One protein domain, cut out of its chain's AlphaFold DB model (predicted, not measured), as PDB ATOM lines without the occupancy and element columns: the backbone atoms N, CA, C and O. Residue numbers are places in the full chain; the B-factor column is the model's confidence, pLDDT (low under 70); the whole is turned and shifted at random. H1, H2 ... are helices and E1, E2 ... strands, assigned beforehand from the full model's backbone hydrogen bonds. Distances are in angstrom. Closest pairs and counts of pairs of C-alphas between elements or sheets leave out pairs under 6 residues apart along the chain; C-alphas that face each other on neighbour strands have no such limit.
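This is residues 15 to 135 of the 136 residues of an uncharacterized protein of bioreactor metagenome (UniProt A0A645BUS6). A strongly twisted sheet of six strands makes the body of a rod, with H1 crossing one face, the small H2 and H3 towards one end of the rod and the loop of residues 54 to 70 at the other end. E3, E5 and E6 lie side by side; E1 extends the sheet beyond E6, while E2 and E4 pair with different parts of E3. The printed part has 121 residues, with three named helices and six named strands in the order E1 H1 E2 E3 E4 H2 H3 E5 E6; the class is mixed, helices and strands, and the neighbour strands are antiparallel but for E1 with E6, which are parallel. The whole is only just compact, close to loose, with a radius of gyration of the C-alphas of 15.8 A and spans of 53 by 26 by 23 A.

Find C-alpha 71 at (38.229, 51.413, -35.405); from there E3, residues 71 to 83, runs 35.8 A, bending by 57 degrees at residue 74. E5 is 112 to 121, 29.4 A; E6 is 127 to 134, 22.1 A, ending at (15.787, 54.254, -23.286). Look for E1 at 20 to 24, E2 at 49 to 53, E4 at 86 to 90, H1 at 33 to 42, 14.4 A, H2 at 94 to 98 and H3 at 101 to 106.

Beside E3, E2 and E4 lie on one side, E5 on the other; N 51 to O 73 is 2.9 A, N 81 to O 89 2.8 A, N 78 to O 116 3.0 A. E2 E3 E4 form a meander, each strand the antiparallel neighbour of the one before. E5 and E6 form a hairpin, N 117 to O 130 2.8 A; E1 is parallel to E6, N 21 to O 127 2.8 A. H1 lies over E5 at a height over the sheet of 8.4 A, across the strands at 81 degrees on the local plane. H2 is not on the sheet; H3 only grazes it, with residues 101 to 105. Every O i to N i+4 pair is within hydrogen-bond range in H1 and H3; in H2 0 of 1, but 2 of 2 O i to N i+3 pairs.

The C-alphas farthest apart, of Asp 66 and Asp 107, are 53.7 A apart. The printed part has no cut; E2 to E3 is the long link. No printed residue is under pLDDT 70.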
ATOM      1  N   LEU A  15      39.683  45.096 -16.854       97.50
ATOM      2  CA  LEU A  15      38.959  46.334 -16.588       97.50
ATOM      3  C   LEU A  15      39.137  46.694 -15.113       97.50
ATOM      4  O   LEU A  15      38.847  45.881 -14.227       97.50
ATOM      5  N   LYS A  16      39.612  47.907 -14.852       96.31
ATOM      6  CA  LYS A  16      39.756  48.495 -13.519       96.31
ATOM      7  C   LYS A  16      39.396  49.969 -13.556       96.31
ATOM      8  O   LYS A  16      39.322  50.586 -14.614       96.31
ATOM      9  N   GLU A  17      39.235  50.554 -12.382       94.75
ATOM     10  CA  GLU A  17      39.012  51.991 -12.263       94.75
ATOM     11  C   GLU A  17      40.171  52.809 -12.852       94.75
ATOM     12  O   GLU A  17      39.933  53.819 -13.501       94.75
ATOM     13  N   GLU A  18      41.419  52.342 -12.727       93.75
ATOM     14  CA  GLU A  18      42.596  53.101 -13.166       93.75
ATOM     15  C   GLU A  18      42.785  53.166 -14.689       93.75
ATOM     16  O   GLU A  18      43.536  54.016 -15.163       93.75
ATOM     17  N   ASN A  19      42.159  52.265 -15.455       94.62
ATOM     18  CA  ASN A  19      42.199  52.269 -16.924       94.62
ATOM     19  C   ASN A  19      40.831  52.553 -17.565       94.62
ATOM     20  O   ASN A  19      40.666  52.317 -18.766       94.62
ATOM     21  N   CYS A  20      39.875  53.042 -16.771       95.00
ATOM     22  CA  CYS A  20      38.620  53.593 -17.261       95.00
ATOM     23  C   CYS A  20      38.869  55.034 -17.728       95.00
ATOM     24  O   CYS A  20      39.300  55.869 -16.938       95.00
ATOM     25  N   ASP A  21      38.607  55.313 -19.001       91.62
ATOM     26  CA  ASP A  21      38.794  56.634 -19.612       91.62
ATOM     27  C   ASP A  21      37.716  57.611 -19.130       91.62
ATOM     28  O   ASP A  21      38.001  58.651 -18.535       91.62
ATOM     29  N   TYR A  22      36.450  57.227 -19.298       90.56
ATOM     30  CA  TYR A  22      35.319  58.002 -18.808       90.56
ATOM     31  C   TYR A  22      34.109  57.131 -18.484       90.56
ATOM     32  O   TYR A  22      33.973  55.984 -18.915       90.56
ATOM     33  N   ILE A  23      33.208  57.739 -17.719       90.38
ATOM     34  CA  ILE A  23      31.851  57.270 -17.493       90.38
ATOM     35  C   ILE A  23      30.901  58.422 -17.827       90.38
ATOM     36  O   ILE A  23      30.988  59.494 -17.229       90.38
ATOM     37  N   ASN A  24      30.007  58.204 -18.788       90.69
ATOM     38  CA  ASN A  24      28.882  59.095 -19.043       90.69
ATOM     39  C   ASN A  24      27.630  58.462 -18.431       90.69
ATOM     40  O   ASN A  24      27.084  57.535 -19.018       90.69
ATOM     41  N   ASN A  25      27.224  58.894 -17.233       76.88
ATOM     42  CA  ASN A  25      26.181  58.219 -16.454       76.88
ATOM     43  C   ASN A  25      24.842  58.963 -16.346       76.88
ATOM     44  O   ASN A  25      24.200  58.751 -15.331       76.88
ATOM     45  N   GLU A  26      24.421  59.808 -17.302       73.81
ATOM     46  CA  GLU A  26      23.073  60.451 -17.365       73.81
ATOM     47  C   GLU A  26      22.455  60.848 -15.991       73.81
ATOM     48  O   GLU A  26      21.253  60.730 -15.764       73.81
ATOM     49  N   GLU A  27      23.290  61.273 -15.034       77.31
ATOM     50  CA  GLU A  27      22.923  61.581 -13.640       77.31
ATOM     51  C   GLU A  27      22.215  60.454 -12.842       77.31
ATOM     52  O   GLU A  27      21.473  60.719 -11.895       77.31
ATOM     53  N   VAL A  28      22.467  59.180 -13.161       89.88
ATOM     54  CA  VAL A  28      21.926  58.035 -12.410       89.88
ATOM     55  C   VAL A  28      22.663  57.855 -11.078       89.88
ATOM     56  O   VAL A  28      23.858  57.547 -11.020       89.88
ATOM     57  N   GLU A  29      21.931  58.002  -9.975       91.19
ATOM     58  CA  GLU A  29      22.452  57.851  -8.620       91.19
ATOM     59  C   GLU A  29      22.799  56.386  -8.310       91.19
ATOM     60  O   GLU A  29      22.123  55.443  -8.731       91.19
ATOM     61  N   ASN A  30      23.860  56.190  -7.518       90.19
ATOM     62  CA  ASN A  30      24.392  54.878  -7.114       90.19
ATOM     63  C   ASN A  30      24.910  53.995  -8.266       90.19
ATOM     64  O   ASN A  30      25.183  52.807  -8.067       90.19
ATOM     65  N   PHE A  31      25.122  54.577  -9.447       93.19
ATOM     66  CA  PHE A  31      25.735  53.907 -10.586       93.19
ATOM     67  C   PHE A  31      27.106  54.515 -10.903       93.19
ATOM     68  O   PHE A  31      27.220  55.654 -11.355       93.19
ATOM     69  N   ASN A  32      28.166  53.757 -10.615       93.06
ATOM     70  CA  ASN A  32      29.555  54.163 -10.815       93.06
ATOM     71  C   ASN A  32      30.402  52.993 -11.343       93.06
ATOM     72  O   ASN A  32      29.913  51.871 -11.490       93.06
ATOM     73  N   ILE A  33      31.689  53.247 -11.589       94.81
ATOM     74  CA  ILE A  33      32.644  52.252 -12.100       94.81
ATOM     75  C   ILE A  33      32.689  50.992 -11.221       94.81
ATOM     76  O   ILE A  33      32.650  49.878 -11.742       94.81
ATOM     77  N   SER A  34      32.719  51.143  -9.892       94.12
ATOM     78  CA  SER A  34      32.723  49.996  -8.973       94.12
ATOM     79  C   SER A  34      31.443  49.171  -9.097       94.12
ATOM     80  O   SER A  34      31.519  47.945  -9.089       94.12
ATOM     81  N   THR A  35      30.283  49.821  -9.249       94.12
ATOM     82  CA  THR A  35      29.008  49.134  -9.496       94.12
ATOM     83  C   THR A  35      29.082  48.313 -10.783       94.12
ATOM     84  O   THR A  35      28.715  47.141 -10.774       94.12
ATOM     85  N   VAL A  36      29.605  48.882 -11.874       95.69
ATOM     86  CA  VAL A  36      29.741  48.178 -13.161       95.69
ATOM     87  C   VAL A  36      30.675  46.977 -13.050       95.69
ATOM     88  O   VAL A  36      30.313  45.885 -13.483       95.69
ATOM     89  N   LEU A  37      31.844  47.133 -12.426       96.50
ATOM     90  CA  LEU A  37      32.789  46.028 -12.237       96.50
ATOM     91  C   LEU A  37      32.181  44.902 -11.392       96.50
ATOM     92  O   LEU A  37      32.349  43.726 -11.716       96.50
ATOM     93  N   ASP A  38      31.442  45.236 -10.336       95.44
ATOM     94  CA  ASP A  38      30.750  44.242  -9.516       95.44
ATOM     95  C   ASP A  38      29.640  43.522 -10.300       95.44
ATOM     96  O   ASP A  38      29.467  42.313 -10.134       95.44
ATOM     97  N   LEU A  39      28.908  44.232 -11.166       95.44
ATOM     98  CA  LEU A  39      27.895  43.641 -12.045       95.44
ATOM     99  C   LEU A  39      28.518  42.689 -13.064       95.44
ATOM    100  O   LEU A  39      28.043  41.564 -13.202       95.44
ATOM    101  N   LEU A  40      29.609  43.094 -13.716       96.69
ATOM    102  CA  LEU A  40      30.328  42.247 -14.669       96.69
ATOM    103  C   LEU A  40      30.816  40.941 -14.030       96.69
ATOM    104  O   LEU A  40      30.690  39.880 -14.628       96.69
ATOM    105  N   ASN A  41      31.329  41.002 -12.799       95.50
ATOM    106  CA  ASN A  41      31.794  39.813 -12.078       95.50
ATOM    107  C   ASN A  41      30.667  38.872 -11.635       95.50
ATOM    108  O   ASN A  41      30.907  37.681 -11.441       95.50
ATOM    109  N   LYS A  42      29.461  39.401 -11.412       94.25
ATOM    110  CA  LYS A  42      28.287  38.610 -11.015       94.25
ATOM    111  C   LYS A  42      27.497  38.089 -12.213       94.25
ATOM    112  O   LYS A  42      26.738  37.136 -12.054       94.25
ATOM    113  N   GLY A  43      27.648  38.717 -13.376       91.19
ATOM    114  CA  GLY A  43      26.988  38.315 -14.607       91.19
ATOM    115  C   GLY A  43      27.478  36.951 -15.084       91.19
ATOM    116  O   GLY A  43      28.676  36.713 -15.198       91.19
ATOM    117  N   GLU A  44      26.546  36.050 -15.385       85.62
ATOM    118  CA  GLU A  44      26.885  34.709 -15.882       85.62
ATOM    119  C   GLU A  44      27.175  34.678 -17.393       85.62
ATOM    120  O   GLU A  44      27.918  33.816 -17.852       85.62
ATOM    121  N   GLU A  45      26.620  35.618 -18.165       83.69
ATOM    122  CA  GLU A  45      26.660  35.623 -19.639       83.69
ATOM    123  C   GLU A  45      27.259  36.922 -20.201       83.69
ATOM    124  O   GLU A  45      26.746  37.517 -21.148       83.69
ATOM    125  N   VAL A  46      28.363  37.388 -19.612       93.50
ATOM    126  CA  VAL A  46      29.086  38.557 -20.133       93.50
ATOM    127  C   VAL A  46      29.906  38.148 -21.354       93.50
ATOM    128  O   VAL A  46      30.963  37.528 -21.233       93.50
ATOM    129  N   GLY A  47      29.403  38.487 -22.539       92.81
ATOM    130  CA  GLY A  47      30.038  38.193 -23.821       92.81
ATOM    131  C   GLY A  47      30.333  39.466 -24.598       92.81
ATOM    132  O   GLY A  47      29.446  40.008 -25.247       92.81
ATOM    133  N   PHE A  48      31.583  39.924 -24.557       95.75
ATOM    134  CA  PHE A  48      32.028  41.036 -25.391       95.75
ATOM    135  C   PHE A  48      32.069  40.632 -26.870       95.75
ATOM    136  O   PHE A  48      32.555  39.554 -27.223       95.75
ATOM    137  N   THR A  49      31.592  41.520 -27.736       94.81
ATOM    138  CA  THR A  49      31.564  41.343 -29.197       94.81
ATOM    139  C   THR A  49      32.381  42.428 -29.893       94.81
ATOM    140  O   THR A  49      32.615  43.481 -29.312       94.81
ATOM    141  N   SER A  50      32.881  42.159 -31.100       94.94
ATOM    142  CA  SER A  50      33.624  43.158 -31.879       94.94
ATOM    143  C   SER A  50      32.663  44.129 -32.555       94.94
ATOM    144  O   SER A  50      31.840  43.692 -33.354       94.94
ATOM    145  N   GLU A  51      32.854  45.423 -32.325       95.19
ATOM    146  CA  GLU A  51      32.085  46.505 -32.941       95.19
ATOM    147  C   GLU A  51      33.013  47.565 -33.554       95.19
ATOM    148  O   GLU A  51      34.183  47.694 -33.172       95.19
ATOM    149  N   TYR A  52      32.516  48.302 -34.552       93.50
ATOM    150  CA  TYR A  52      33.307  49.256 -35.338       93.50
ATOM    151  C   TYR A  52      32.785  50.687 -35.198       93.50
ATOM    152  O   TYR A  52      31.672  50.993 -35.616       93.50
ATOM    153  N   TYR A  53      33.647  51.575 -34.708       91.81
ATOM    154  CA  TYR A  53      33.349  52.983 -34.441       91.81
ATOM    155  C   TYR A  53      34.086  53.910 -35.409       91.81
ATOM    156  O   TYR A  53      35.133  53.549 -35.950       91.81
ATOM    157  N   ASP A  54      33.557  55.112 -35.641       90.38
ATOM    158  CA  ASP A  54      34.158  56.118 -36.532       90.38
ATOM    159  C   ASP A  54      35.278  56.945 -35.870       90.38
ATOM    160  O   ASP A  54      36.009  57.678 -36.543       90.38
ATOM    161  N   SER A  55      35.462  56.778 -34.559       88.69
ATOM    162  CA  SER A  55      36.499  57.409 -33.749       88.69
ATOM    163  C   SER A  55      37.510  56.383 -33.231       88.69
ATOM    164  O   SER A  55      37.199  55.215 -32.994       88.69
ATOM    165  N   CYS A  56      38.773  56.799 -33.101       90.69
ATOM    166  CA  CYS A  56      39.825  55.939 -32.566       90.69
ATOM    167  C   CYS A  56      39.876  56.018 -31.042       90.69
ATOM    168  O   CYS A  56      39.491  57.022 -30.458       90.69
ATOM    169  N   CYS A  57      40.466  55.009 -30.400       91.50
ATOM    170  CA  CYS A  57      40.788  55.097 -28.976       91.50
ATOM    171  C   CYS A  57      41.721  56.291 -28.729       91.50
ATOM    172  O   CYS A  57      42.830  56.320 -29.271       91.50
ATOM    173  N   GLU A  58      41.291  57.256 -27.916       89.31
ATOM    174  CA  GLU A  58      42.044  58.493 -27.684       89.31
ATOM    175  C   GLU A  58      43.352  58.260 -26.919       89.31
ATOM    176  O   GLU A  58      44.348  58.935 -27.196       89.31
ATOM    177  N   GLU A  59      43.394  57.232 -26.067       92.12
ATOM    178  CA  GLU A  59      44.593  56.856 -25.313       92.12
ATOM    179  C   GLU A  59      45.723  56.343 -26.214       92.12
ATOM    180  O   GLU A  59      46.845  56.851 -26.180       92.12
ATOM    181  N   CYS A  60      45.458  55.329 -27.048       92.38
ATOM    182  CA  CYS A  60      46.520  54.687 -27.834       92.38
ATOM    183  C   CYS A  60      46.576  55.115 -29.305       92.38
ATOM    184  O   CYS A  60      47.581  54.856 -29.969       92.38
ATOM    185  N   LYS A  61      45.508  55.728 -29.833       90.25
ATOM    186  CA  LYS A  61      45.365  56.171 -31.235       90.25
ATOM    187  C   LYS A  61      45.744  55.090 -32.248       90.25
ATOM    188  O   LYS A  61      46.244  55.376 -33.340       90.25
ATOM    189  N   PHE A  62      45.536  53.828 -31.872       88.00
ATOM    190  CA  PHE A  62      45.924  52.681 -32.678       88.00
ATOM    191  C   PHE A  62      45.230  52.727 -34.041       88.00
ATOM    192  O   PHE A  62      44.054  53.068 -34.142       88.00
ATOM    193  N   ASN A  63      45.975  52.400 -35.100       81.19
ATOM    194  CA  ASN A  63      45.523  52.450 -36.496       81.19
ATOM    195  C   ASN A  63      45.048  53.819 -37.018       81.19
ATOM    196  O   ASN A  63      44.553  53.879 -38.147       81.19
ATOM    197  N   ARG A  64      45.249  54.924 -36.285       83.56
ATOM    198  CA  ARG A  64      44.942  56.271 -36.785       83.56
ATOM    199  C   ARG A  64      45.892  56.631 -37.934       83.56
ATOM    200  O   ARG A  64      47.063  56.937 -37.725       83.56
ATOM    201  N   LYS A  65      45.367  56.566 -39.155       81.81
ATOM    202  CA  LYS A  65      45.984  57.010 -40.412       81.81
ATOM    203  C   LYS A  65      44.944  57.825 -41.174       81.81
ATOM    204  O   LYS A  65      43.756  57.644 -40.923       81.81
ATOM    205  N   ASP A  66      45.381  58.656 -42.114       72.69
ATOM    206  CA  ASP A  66      44.491  59.571 -42.847       72.69
ATOM    207  C   ASP A  66      43.328  58.858 -43.571       72.69
ATOM    208  O   ASP A  66      42.255  59.437 -43.724       72.69
ATOM    209  N   ASP A  67      43.501  57.583 -43.942       79.81
ATOM    210  CA  ASP A  67      42.488  56.783 -44.647       79.81
ATOM    211  C   ASP A  67      41.669  55.836 -43.743       79.81
ATOM    212  O   ASP A  67      40.714  55.209 -44.215       79.81
ATOM    213  N   THR A  68      42.019  55.687 -42.457       81.00
ATOM    214  CA  THR A  68      41.296  54.781 -41.547       81.00
ATOM    215  C   THR A  68      40.007  55.446 -41.073       81.00
ATOM    216  O   THR A  68      40.052  56.461 -40.386       81.00
ATOM    217  N   LYS A  69      38.859  54.853 -41.420       84.62
ATOM    218  CA  LYS A  69      37.527  55.378 -41.069       84.62
ATOM    219  C   LYS A  69      36.818  54.630 -39.948       84.62
ATOM    220  O   LYS A  69      35.845  55.148 -39.425       84.62
ATOM    221  N   PHE A  70      37.264  53.416 -39.642       90.25
ATOM    222  CA  PHE A  70      36.614  52.546 -38.671       90.25
ATOM    223  C   PHE A  70      37.656  51.919 -37.754       90.25
ATOM    224  O   PHE A  70      38.693  51.437 -38.223       90.25
ATOM    225  N   PHE A  71      37.367  51.918 -36.462       92.69
ATOM    226  CA  PHE A  71      38.229  51.413 -35.405       92.69
ATOM    227  C   PHE A  71      37.474  50.342 -34.628       92.69
ATOM    228  O   PHE A  71      36.312  50.523 -34.283       92.69
ATOM    229  N   GLU A  72      38.127  49.205 -34.401       92.81
ATOM    230  CA  GLU A  72      37.506  48.055 -33.744       92.81
ATOM    231  C   GLU A  72      37.636  48.158 -32.219       92.81
ATOM    232  O   GLU A  72      38.739  48.340 -31.685       92.81
ATOM    233  N   PHE A  73      36.513  47.976 -31.534       95.88
ATOM    234  CA  PHE A  73      36.393  47.892 -30.085       95.88
ATOM    235  C   PHE A  73      35.676  46.603 -29.702       95.88
ATOM    236  O   PHE A  73      34.989  45.991 -30.516       95.88
ATOM    237  N   PHE A  74      35.848  46.189 -28.455       97.19
ATOM    238  CA  PHE A  74      34.950  45.223 -27.851       97.19
ATOM    239  C   PHE A  74      33.821  45.954 -27.151       97.19
ATOM    240  O   PHE A  74      34.085  46.868 -26.375       97.19
ATOM    241  N   GLU A  75      32.594  45.520 -27.387       96.75
ATOM    242  CA  GLU A  75      31.410  46.080 -26.759       96.75
ATOM    243  C   GLU A  75      30.582  44.994 -26.078       96.75
ATOM    244  O   GLU A  75      30.418  43.878 -26.587       96.75
ATOM    245  N   TYR A  76      30.058  45.341 -24.908       97.19
ATOM    246  CA  TYR A  76      29.017  44.598 -24.219       97.19
ATOM    247  C   TYR A  76      27.974  45.583 -23.700       97.19
ATOM    248  O   TYR A  76      28.337  46.589 -23.089       97.19
ATOM    249  N   HIS A  77      26.694  45.277 -23.904       96.19
ATOM    250  CA  HIS A  77      25.599  46.104 -23.415       96.19
ATOM    251  C   HIS A  77      24.670  45.335 -22.478       96.19
ATOM    252  O   HIS A  77      24.472  44.126 -22.599       96.19
ATOM    253  N   PHE A  78      24.057  46.055 -21.546       96.00
ATOM    254  CA  PHE A  78      22.977  45.549 -20.707       96.00
ATOM    255  C   PHE A  78      21.988  46.668 -20.383       96.00
ATOM    256  O   PHE A  78      22.323  47.846 -20.471       96.00
ATOM    257  N   TYR A  79      20.770  46.312 -19.979       94.88
ATOM    258  CA  TYR A  79      19.792  47.305 -19.548       94.88
ATOM    259  C   TYR A  79      19.894  47.545 -18.051       94.88
ATOM    260  O   TYR A  79      19.993  46.606 -17.257       94.88
ATOM    261  N   MET A  80      19.823  48.811 -17.675       94.81
ATOM    262  CA  MET A  80      19.730  49.294 -16.310       94.81
ATOM    263  C   MET A  80      18.330  49.852 -16.068       94.81
ATOM    264  O   MET A  80      17.801  50.602 -16.881       94.81
ATOM    265  N   PHE A  81      17.747  49.523 -14.922       95.19
ATOM    266  CA  PHE A  81      16.456  50.030 -14.485       95.19
ATOM    267  C   PHE A  81      16.626  50.880 -13.236       95.19
ATOM    268  O   PHE A  81      17.350  50.501 -12.304       95.19
ATOM    269  N   THR A  82      15.932  52.010 -13.208       95.00
ATOM    270  CA  THR A  82      16.022  52.973 -12.113       95.00
ATOM    271  C   THR A  82      14.646  53.305 -11.552       95.00
ATOM    272  O   THR A  82      13.607  53.023 -12.160       95.00
ATOM    273  N   LYS A  83      14.654  53.870 -10.347       95.19
ATOM    274  CA  LYS A  83      13.487  54.434  -9.677       95.19
ATOM    275  C   LYS A  83      13.883  55.766  -9.069       95.19
ATOM    276  O   LYS A  83      14.815  55.790  -8.271       95.19
ATOM    277  N   ASP A  84      13.191  56.845  -9.422       94.00
ATOM    278  CA  ASP A  84      13.505  58.191  -8.927       94.00
ATOM    279  C   ASP A  84      15.021  58.496  -9.088       94.00
ATOM    280  O   ASP A  84      15.709  58.856  -8.132       94.00
ATOM    281  N   ASN A  85      15.556  58.239 -10.292       91.88
ATOM    282  CA  ASN A  85      16.974  58.347 -10.691       91.88
ATOM    283  C   ASN A  85      17.978  57.442  -9.956       91.88
ATOM    284  O   ASN A  85      19.168  57.493 -10.247       91.88
ATOM    285  N   ASN A  86      17.533  56.572  -9.053       94.94
ATOM    286  CA  ASN A  86      18.404  55.642  -8.344       94.94
ATOM    287  C   ASN A  86      18.491  54.298  -9.071       94.94
ATOM    288  O   ASN A  86      17.464  53.735  -9.450       94.94
ATOM    289  N   TYR A  87      19.702  53.753  -9.220       94.69
ATOM    290  CA  TYR A  87      19.906  52.386  -9.707       94.69
ATOM    291  C   TYR A  87      19.133  51.360  -8.860       94.69
ATOM    292  O   TYR A  87      19.265  51.335  -7.635       94.69
ATOM    293  N   VAL A  88      18.353  50.490  -9.515       94.94
ATOM    294  CA  VAL A  88      17.578  49.423  -8.856       94.94
ATOM    295  C   VAL A  88      18.087  48.039  -9.242       94.94
ATOM    296  O   VAL A  88      18.363  47.213  -8.375       94.94
ATOM    297  N   LEU A  89      18.159  47.761 -10.544       94.50
ATOM    298  CA  LEU A  89      18.452  46.437 -11.090       94.50
ATOM    299  C   LEU A  89      18.979  46.579 -12.517       94.50
ATOM    300  O   LEU A  89      18.696  47.565 -13.191       94.50
ATOM    301  N   SER A  90      19.687  45.573 -13.010       95.12
ATOM    302  CA  SER A  90      20.085  45.487 -14.414       95.12
ATOM    303  C   SER A  90      19.895  44.079 -14.963       95.12
ATOM    304  O   SER A  90      19.861  43.119 -14.199       95.12
ATOM    305  N   THR A  91      19.799  43.927 -16.281       94.81
ATOM    306  CA  THR A  91      19.606  42.612 -16.923       94.81
ATOM    307  C   THR A  91      20.793  41.670 -16.754       94.81
ATOM    308  O   THR A  91      20.623  40.461 -16.846       94.81
ATOM    309  N   ILE A  92      21.982  42.211 -16.477       95.50
ATOM    310  CA  ILE A  92      23.179  41.439 -16.112       95.50
ATOM    311  C   ILE A  92      23.113  40.900 -14.671       95.50
ATOM    312  O   ILE A  92      23.811  39.947 -14.328       95.50
ATOM    313  N   SER A  93      22.274  41.490 -13.815       93.06
ATOM    314  CA  SER A  93      22.170  41.096 -12.408       93.06
ATOM    315  C   SER A  93      21.515  39.713 -12.272       93.06
ATOM    316  O   SER A  93      20.466  39.486 -12.884       93.06
ATOM    317  N   PRO A  94      22.045  38.802 -11.434       91.06
ATOM    318  CA  PRO A  94      21.427  37.498 -11.184       91.06
ATOM    319  C   PRO A  94      19.958  37.591 -10.748       91.06
ATOM    320  O   PRO A  94      19.135  36.778 -11.162       91.06
ATOM    321  N   GLU A  95      19.615  38.622  -9.974       90.81
ATOM    322  CA  GLU A  95      18.268  38.887  -9.465       90.81
ATOM    323  C   GLU A  95      17.253  39.185 -10.581       90.81
ATOM    324  O   GLU A  95      16.048  39.046 -10.370       90.81
ATOM    325  N   TYR A  96      17.710  39.568 -11.780       91.19
ATOM    326  CA  TYR A  96      16.825  39.812 -12.919       91.19
ATOM    327  C   TYR A  96      16.167  38.528 -13.434       91.19
ATOM    328  O   TYR A  96      15.057  38.580 -13.958       91.19
ATOM    329  N   LYS A  97      16.796  37.361 -13.231       88.25
ATOM    330  CA  LYS A  97      16.271  36.062 -13.686       88.25
ATOM    331  C   LYS A  97      14.927  35.693 -13.050       88.25
ATOM    332  O   LYS A  97      14.151  34.956 -13.653       88.25
ATOM    333  N   ASP A  98      14.650  36.222 -11.860       89.38
ATOM    334  CA  ASP A  98      13.443  35.923 -11.085       89.38
ATOM    335  C   ASP A  98      12.315  36.951 -11.293       89.38
ATOM    336  O   ASP A  98      11.245  36.842 -10.686       89.38
ATOM    337  N   VAL A  99      12.528  37.965 -12.138       91.75
ATOM    338  CA  VAL A  99      11.558  39.037 -12.391       91.75
ATOM    339  C   VAL A  99      11.346  39.269 -13.884       91.75
ATOM    340  O   VAL A  99      12.092  38.816 -14.740       91.75
ATOM    341  N   THR A 100      10.280  39.995 -14.215       89.81
ATOM    342  CA  THR A 100      10.021  40.461 -15.586       89.81
ATOM    343  C   THR A 100       9.906  41.976 -15.603       89.81
ATOM    344  O   THR A 100       9.405  42.564 -14.639       89.81
ATOM    345  N   LEU A 101      10.276  42.613 -16.716       88.38
ATOM    346  CA  LEU A 101      10.103  44.058 -16.893       88.38
ATOM    347  C   LEU A 101       8.663  44.498 -16.572       88.38
ATOM    348  O   LEU A 101       8.442  45.415 -15.786       88.38
ATOM    349  N   THR A 102       7.673  43.766 -17.091       90.12
ATOM    350  CA  THR A 102       6.252  44.032 -16.833       90.12
ATOM    351  C   THR A 102       5.907  43.988 -15.345       90.12
ATOM    352  O   THR A 102       5.144  44.832 -14.875       90.12
ATOM    353  N   SER A 103       6.458  43.032 -14.586       92.69
ATOM    354  CA  SER A 103       6.233  42.965 -13.136       92.69
ATOM    355  C   SER A 103       6.846  44.154 -12.397       92.69
ATOM    356  O   SER A 103       6.186  44.735 -11.541       92.69
ATOM    357  N   LEU A 104       8.054  44.581 -12.780       93.25
ATOM    358  CA  LEU A 104       8.747  45.711 -12.154       93.25
ATOM    359  C   LEU A 104       7.987  47.027 -12.362       93.25
ATOM    360  O   LEU A 104       7.799  47.783 -11.407       93.25
ATOM    361  N   VAL A 105       7.492  47.264 -13.580       92.44
ATOM    362  CA  VAL A 105       6.680  48.447 -13.911       92.44
ATOM    363  C   VAL A 105       5.333  48.404 -13.188       92.44
ATOM    364  O   VAL A 105       4.932  49.381 -12.555       92.44
ATOM    365  N   LYS A 106       4.631  47.262 -13.228       93.38
ATOM    366  CA  LYS A 106       3.320  47.100 -12.576       93.38
ATOM    367  C   LYS A 106       3.399  47.328 -11.065       93.38
ATOM    368  O   LYS A 106       2.513  47.969 -10.499       93.38
ATOM    369  N   ASP A 107       4.462  46.836 -10.437       94.62
ATOM    370  CA  ASP A 107       4.719  46.988  -9.005       94.62
ATOM    371  C   ASP A 107       5.313  48.365  -8.651       94.62
ATOM    372  O   ASP A 107       5.580  48.631  -7.480       94.62
ATOM    373  N   LYS A 108       5.507  49.252  -9.644       93.38
ATOM    374  CA  LYS A 108       6.116  50.587  -9.505       93.38
ATOM    375  C   LYS A 108       7.512  50.557  -8.873       93.38
ATOM    376  O   LYS A 108       7.899  51.494  -8.175       93.38
ATOM    377  N   LYS A 109       8.257  49.474  -9.101       94.94
ATOM    378  CA  LYS A 109       9.636  49.308  -8.621       94.94
ATOM    379  C   LYS A 109      10.648  50.054  -9.477       94.94
ATOM    380  O   LYS A 109      11.747  50.289  -9.000       94.94
ATOM    381  N   ILE A 110      10.279  50.383 -10.711       94.81
ATOM    382  CA  ILE A 110      11.094  51.128 -11.668       94.81
ATOM    383  C   ILE A 110      10.215  52.172 -12.365       94.81
ATOM    384  O   ILE A 110       9.000  51.977 -12.483       94.81
ATOM    385  N   ASP A 111      10.818  53.267 -12.806       93.94
ATOM    386  CA  ASP A 111      10.171  54.338 -13.574       93.94
ATOM    387  C   ASP A 111      11.023  54.883 -14.725       93.94
ATOM    388  O   ASP A 111      10.500  55.659 -15.524       93.94
ATOM    389  N   ASN A 112      12.266  54.411 -14.873       93.25
ATOM    390  CA  ASN A 112      13.096  54.676 -16.041       93.25
ATOM    391  C   ASN A 112      13.972  53.471 -16.413       93.25
ATOM    392  O   ASN A 112      14.186  52.551 -15.608       93.25
ATOM    393  N   SER A 113      14.490  53.484 -17.640       94.12
ATOM    394  CA  SER A 113      15.460  52.499 -18.110       94.12
ATOM    395  C   SER A 113      16.529  53.132 -18.984       94.12
ATOM    396  O   SER A 113      16.298  54.144 -19.642       94.12
ATOM    397  N   TYR A 114      17.695  52.505 -18.986       95.00
ATOM    398  CA  TYR A 114      18.866  52.943 -19.721       95.00
ATOM    399  C   TYR A 114      19.533  51.731 -20.358       95.00
ATOM    400  O   TYR A 114      19.489  50.630 -19.797       95.00
ATOM    401  N   ILE A 115      20.183  51.934 -21.494       95.38
ATOM    402  CA  ILE A 115      21.165  50.996 -22.020       95.38
ATOM    403  C   ILE A 115      22.533  51.428 -21.504       95.38
ATOM    404  O   ILE A 115      22.870  52.610 -21.513       95.38
ATOM    405  N   VAL A 116      23.285  50.469 -20.981       96.56
ATOM    406  CA  VAL A 116      24.664  50.670 -20.553       96.56
ATOM    407  C   VAL A 116      25.553  49.936 -21.538       96.56
ATOM    408  O   VAL A 116      25.486  48.708 -21.594       96.56
ATOM    409  N   SER A 117      26.386  50.671 -22.266       96.38
ATOM    410  CA  SER A 117      27.412  50.140 -23.161       96.38
ATOM    411  C   SER A 117      28.782  50.219 -22.498       96.38
ATOM    412  O   SER A 117      29.199  51.256 -21.981       96.38
ATOM    413  N   ILE A 118      29.493  49.094 -22.501       97.25
ATOM    414  CA  ILE A 118      30.879  48.988 -22.053       97.25
ATOM    415  C   ILE A 118      31.748  48.821 -23.288       97.25
ATOM    416  O   ILE A 118      31.714  47.766 -23.920       97.25
ATOM    417  N   LEU A 119      32.553  49.835 -23.593       96.88
ATOM    418  CA  LEU A 119      33.467  49.824 -24.730       96.88
ATOM    419  C   LEU A 119      34.891  49.567 -24.253       96.88
ATOM    420  O   LEU A 119      35.360  50.220 -23.326       96.88
ATOM    421  N   VAL A 120      35.612  48.653 -24.898       97.56
ATOM    422  CA  VAL A 120      36.996  48.297 -24.557       97.56
ATOM    423  C   VAL A 120      37.861  48.350 -25.808       97.56
ATOM    424  O   VAL A 120      37.592  47.693 -26.813       97.56
ATOM    425  N   CYS A 121      38.956  49.104 -25.762       95.81
ATOM    426  CA  CYS A 121      39.900  49.167 -26.866       95.81
ATOM    427  C   CYS A 121      40.599  47.815 -27.052       95.81
ATOM    428  O   CYS A 121      41.380  47.377 -26.200       95.81
ATOM    429  N   LYS A 122      40.430  47.202 -28.228       93.88
ATOM    430  CA  LYS A 122      41.072  45.926 -28.586       93.88
ATOM    431  C   LYS A 122      42.608  45.973 -28.489       93.88
ATOM    432  O   LYS A 122      43.261  44.970 -28.178       93.88
ATOM    433  N   ASN A 123      43.207  47.151 -28.689       93.69
ATOM    434  CA  ASN A 123      44.657  47.334 -28.642       93.69
ATOM    435  C   ASN A 123      45.216  47.551 -27.223       93.69
ATOM    436  O   ASN A 123      46.064  46.770 -26.793       93.69
ATOM    437  N   CYS A 124      44.780  48.576 -26.483       94.25
ATOM    438  CA  CYS A 124      45.374  48.912 -25.177       94.25
ATOM    439  C   CYS A 124      44.557  48.456 -23.963       94.25
ATOM    440  O   CYS A 124      45.092  48.461 -22.859       94.25
ATOM    441  N   GLY A 125      43.299  48.043 -24.144       95.44
ATOM    442  CA  GLY A 125      42.421  47.641 -23.043       95.44
ATOM    443  C   GLY A 125      41.872  48.799 -22.205       95.44
ATOM    444  O   GLY A 125      41.200  48.537 -21.214       95.44
ATOM    445  N   THR A 126      42.133  50.056 -22.588       96.81
ATOM    446  CA  THR A 126      41.384  51.213 -22.071       96.81
ATOM    447  C   THR A 126      39.905  51.003 -22.346       96.81
ATOM    448  O   THR A 126      39.552  50.514 -23.424       96.81
ATOM    449  N   TRP A 127      39.055  51.377 -21.399       97.38
ATOM    450  CA  TRP A 127      37.622  51.162 -21.509       97.38
ATOM    451  C   TRP A 127      36.811  52.372 -21.064       97.38
ATOM    452  O   TRP A 127      37.325  53.247 -20.373       97.38
ATOM    453  N   ALA A 128      35.553  52.413 -21.480       96.31
ATOM    454  CA  ALA A 128      34.611  53.469 -21.152       96.31
ATOM    455  C   ALA A 128      33.220  52.886 -20.886       96.31
ATOM    456  O   ALA A 128      32.906  51.767 -21.306       96.31
ATOM    457  N   ILE A 129      32.405  53.660 -20.173       96.44
ATOM    458  CA  ILE A 129      31.009  53.335 -19.876       96.44
ATOM    459  C   ILE A 129      30.128  54.444 -20.443       96.44
ATOM    460  O   ILE A 129      30.267  55.610 -20.064       96.44
ATOM    461  N   GLU A 130      29.184  54.060 -21.290       95.12
ATOM    462  CA  GLU A 130      28.162  54.944 -21.839       95.12
ATOM    463  C   GLU A 130      26.793  54.513 -21.333       95.12
ATOM    464  O   GLU A 130      26.436  53.338 -21.401       95.12
ATOM    465  N   VAL A 131      26.045  55.456 -20.771       94.81
ATOM    466  CA  VAL A 131      24.675  55.253 -20.309       94.81
ATOM    467  C   VAL A 131      23.778  56.132 -21.159       94.81
ATOM    468  O   VAL A 131      23.939  57.347 -21.158       94.81
ATOM    469  N   GLU A 132      22.822  55.528 -21.854       93.50
ATOM    470  CA  GLU A 132      21.851  56.248 -22.675       93.50
ATOM    471  C   GLU A 132      20.434  55.910 -22.222       93.50
ATOM    472  O   GLU A 132      20.088  54.742 -22.008       93.50
ATOM    473  N   GLN A 133      19.594  56.933 -22.051       91.75
ATOM    474  CA  GLN A 133      18.205  56.726 -21.659       91.75
ATOM    475  C   GLN A 133      17.435  56.004 -22.772       91.75
ATOM    476  O   GLN A 133      17.478  56.392 -23.937       91.75
ATOM    477  N   CYS A 134      16.697  54.962 -22.396       88.25
ATOM    478  CA  CYS A 134      15.787  54.254 -23.286       88.25
ATOM    479  C   CYS A 134      14.352  54.755 -23.093       88.25
ATOM    480  O   CYS A 134      13.926  55.029 -21.969       88.25
ATOM    481  N   ASP A 135      13.581  54.791 -24.179       74.81
ATOM    482  CA  ASP A 135      12.132  54.976 -24.093       74.81
ATOM    483  C   ASP A 135      11.492  53.734 -23.443       74.81
ATOM    484  O   ASP A 135      11.738  52.604 -23.879       74.81
TER     485      ASP A 135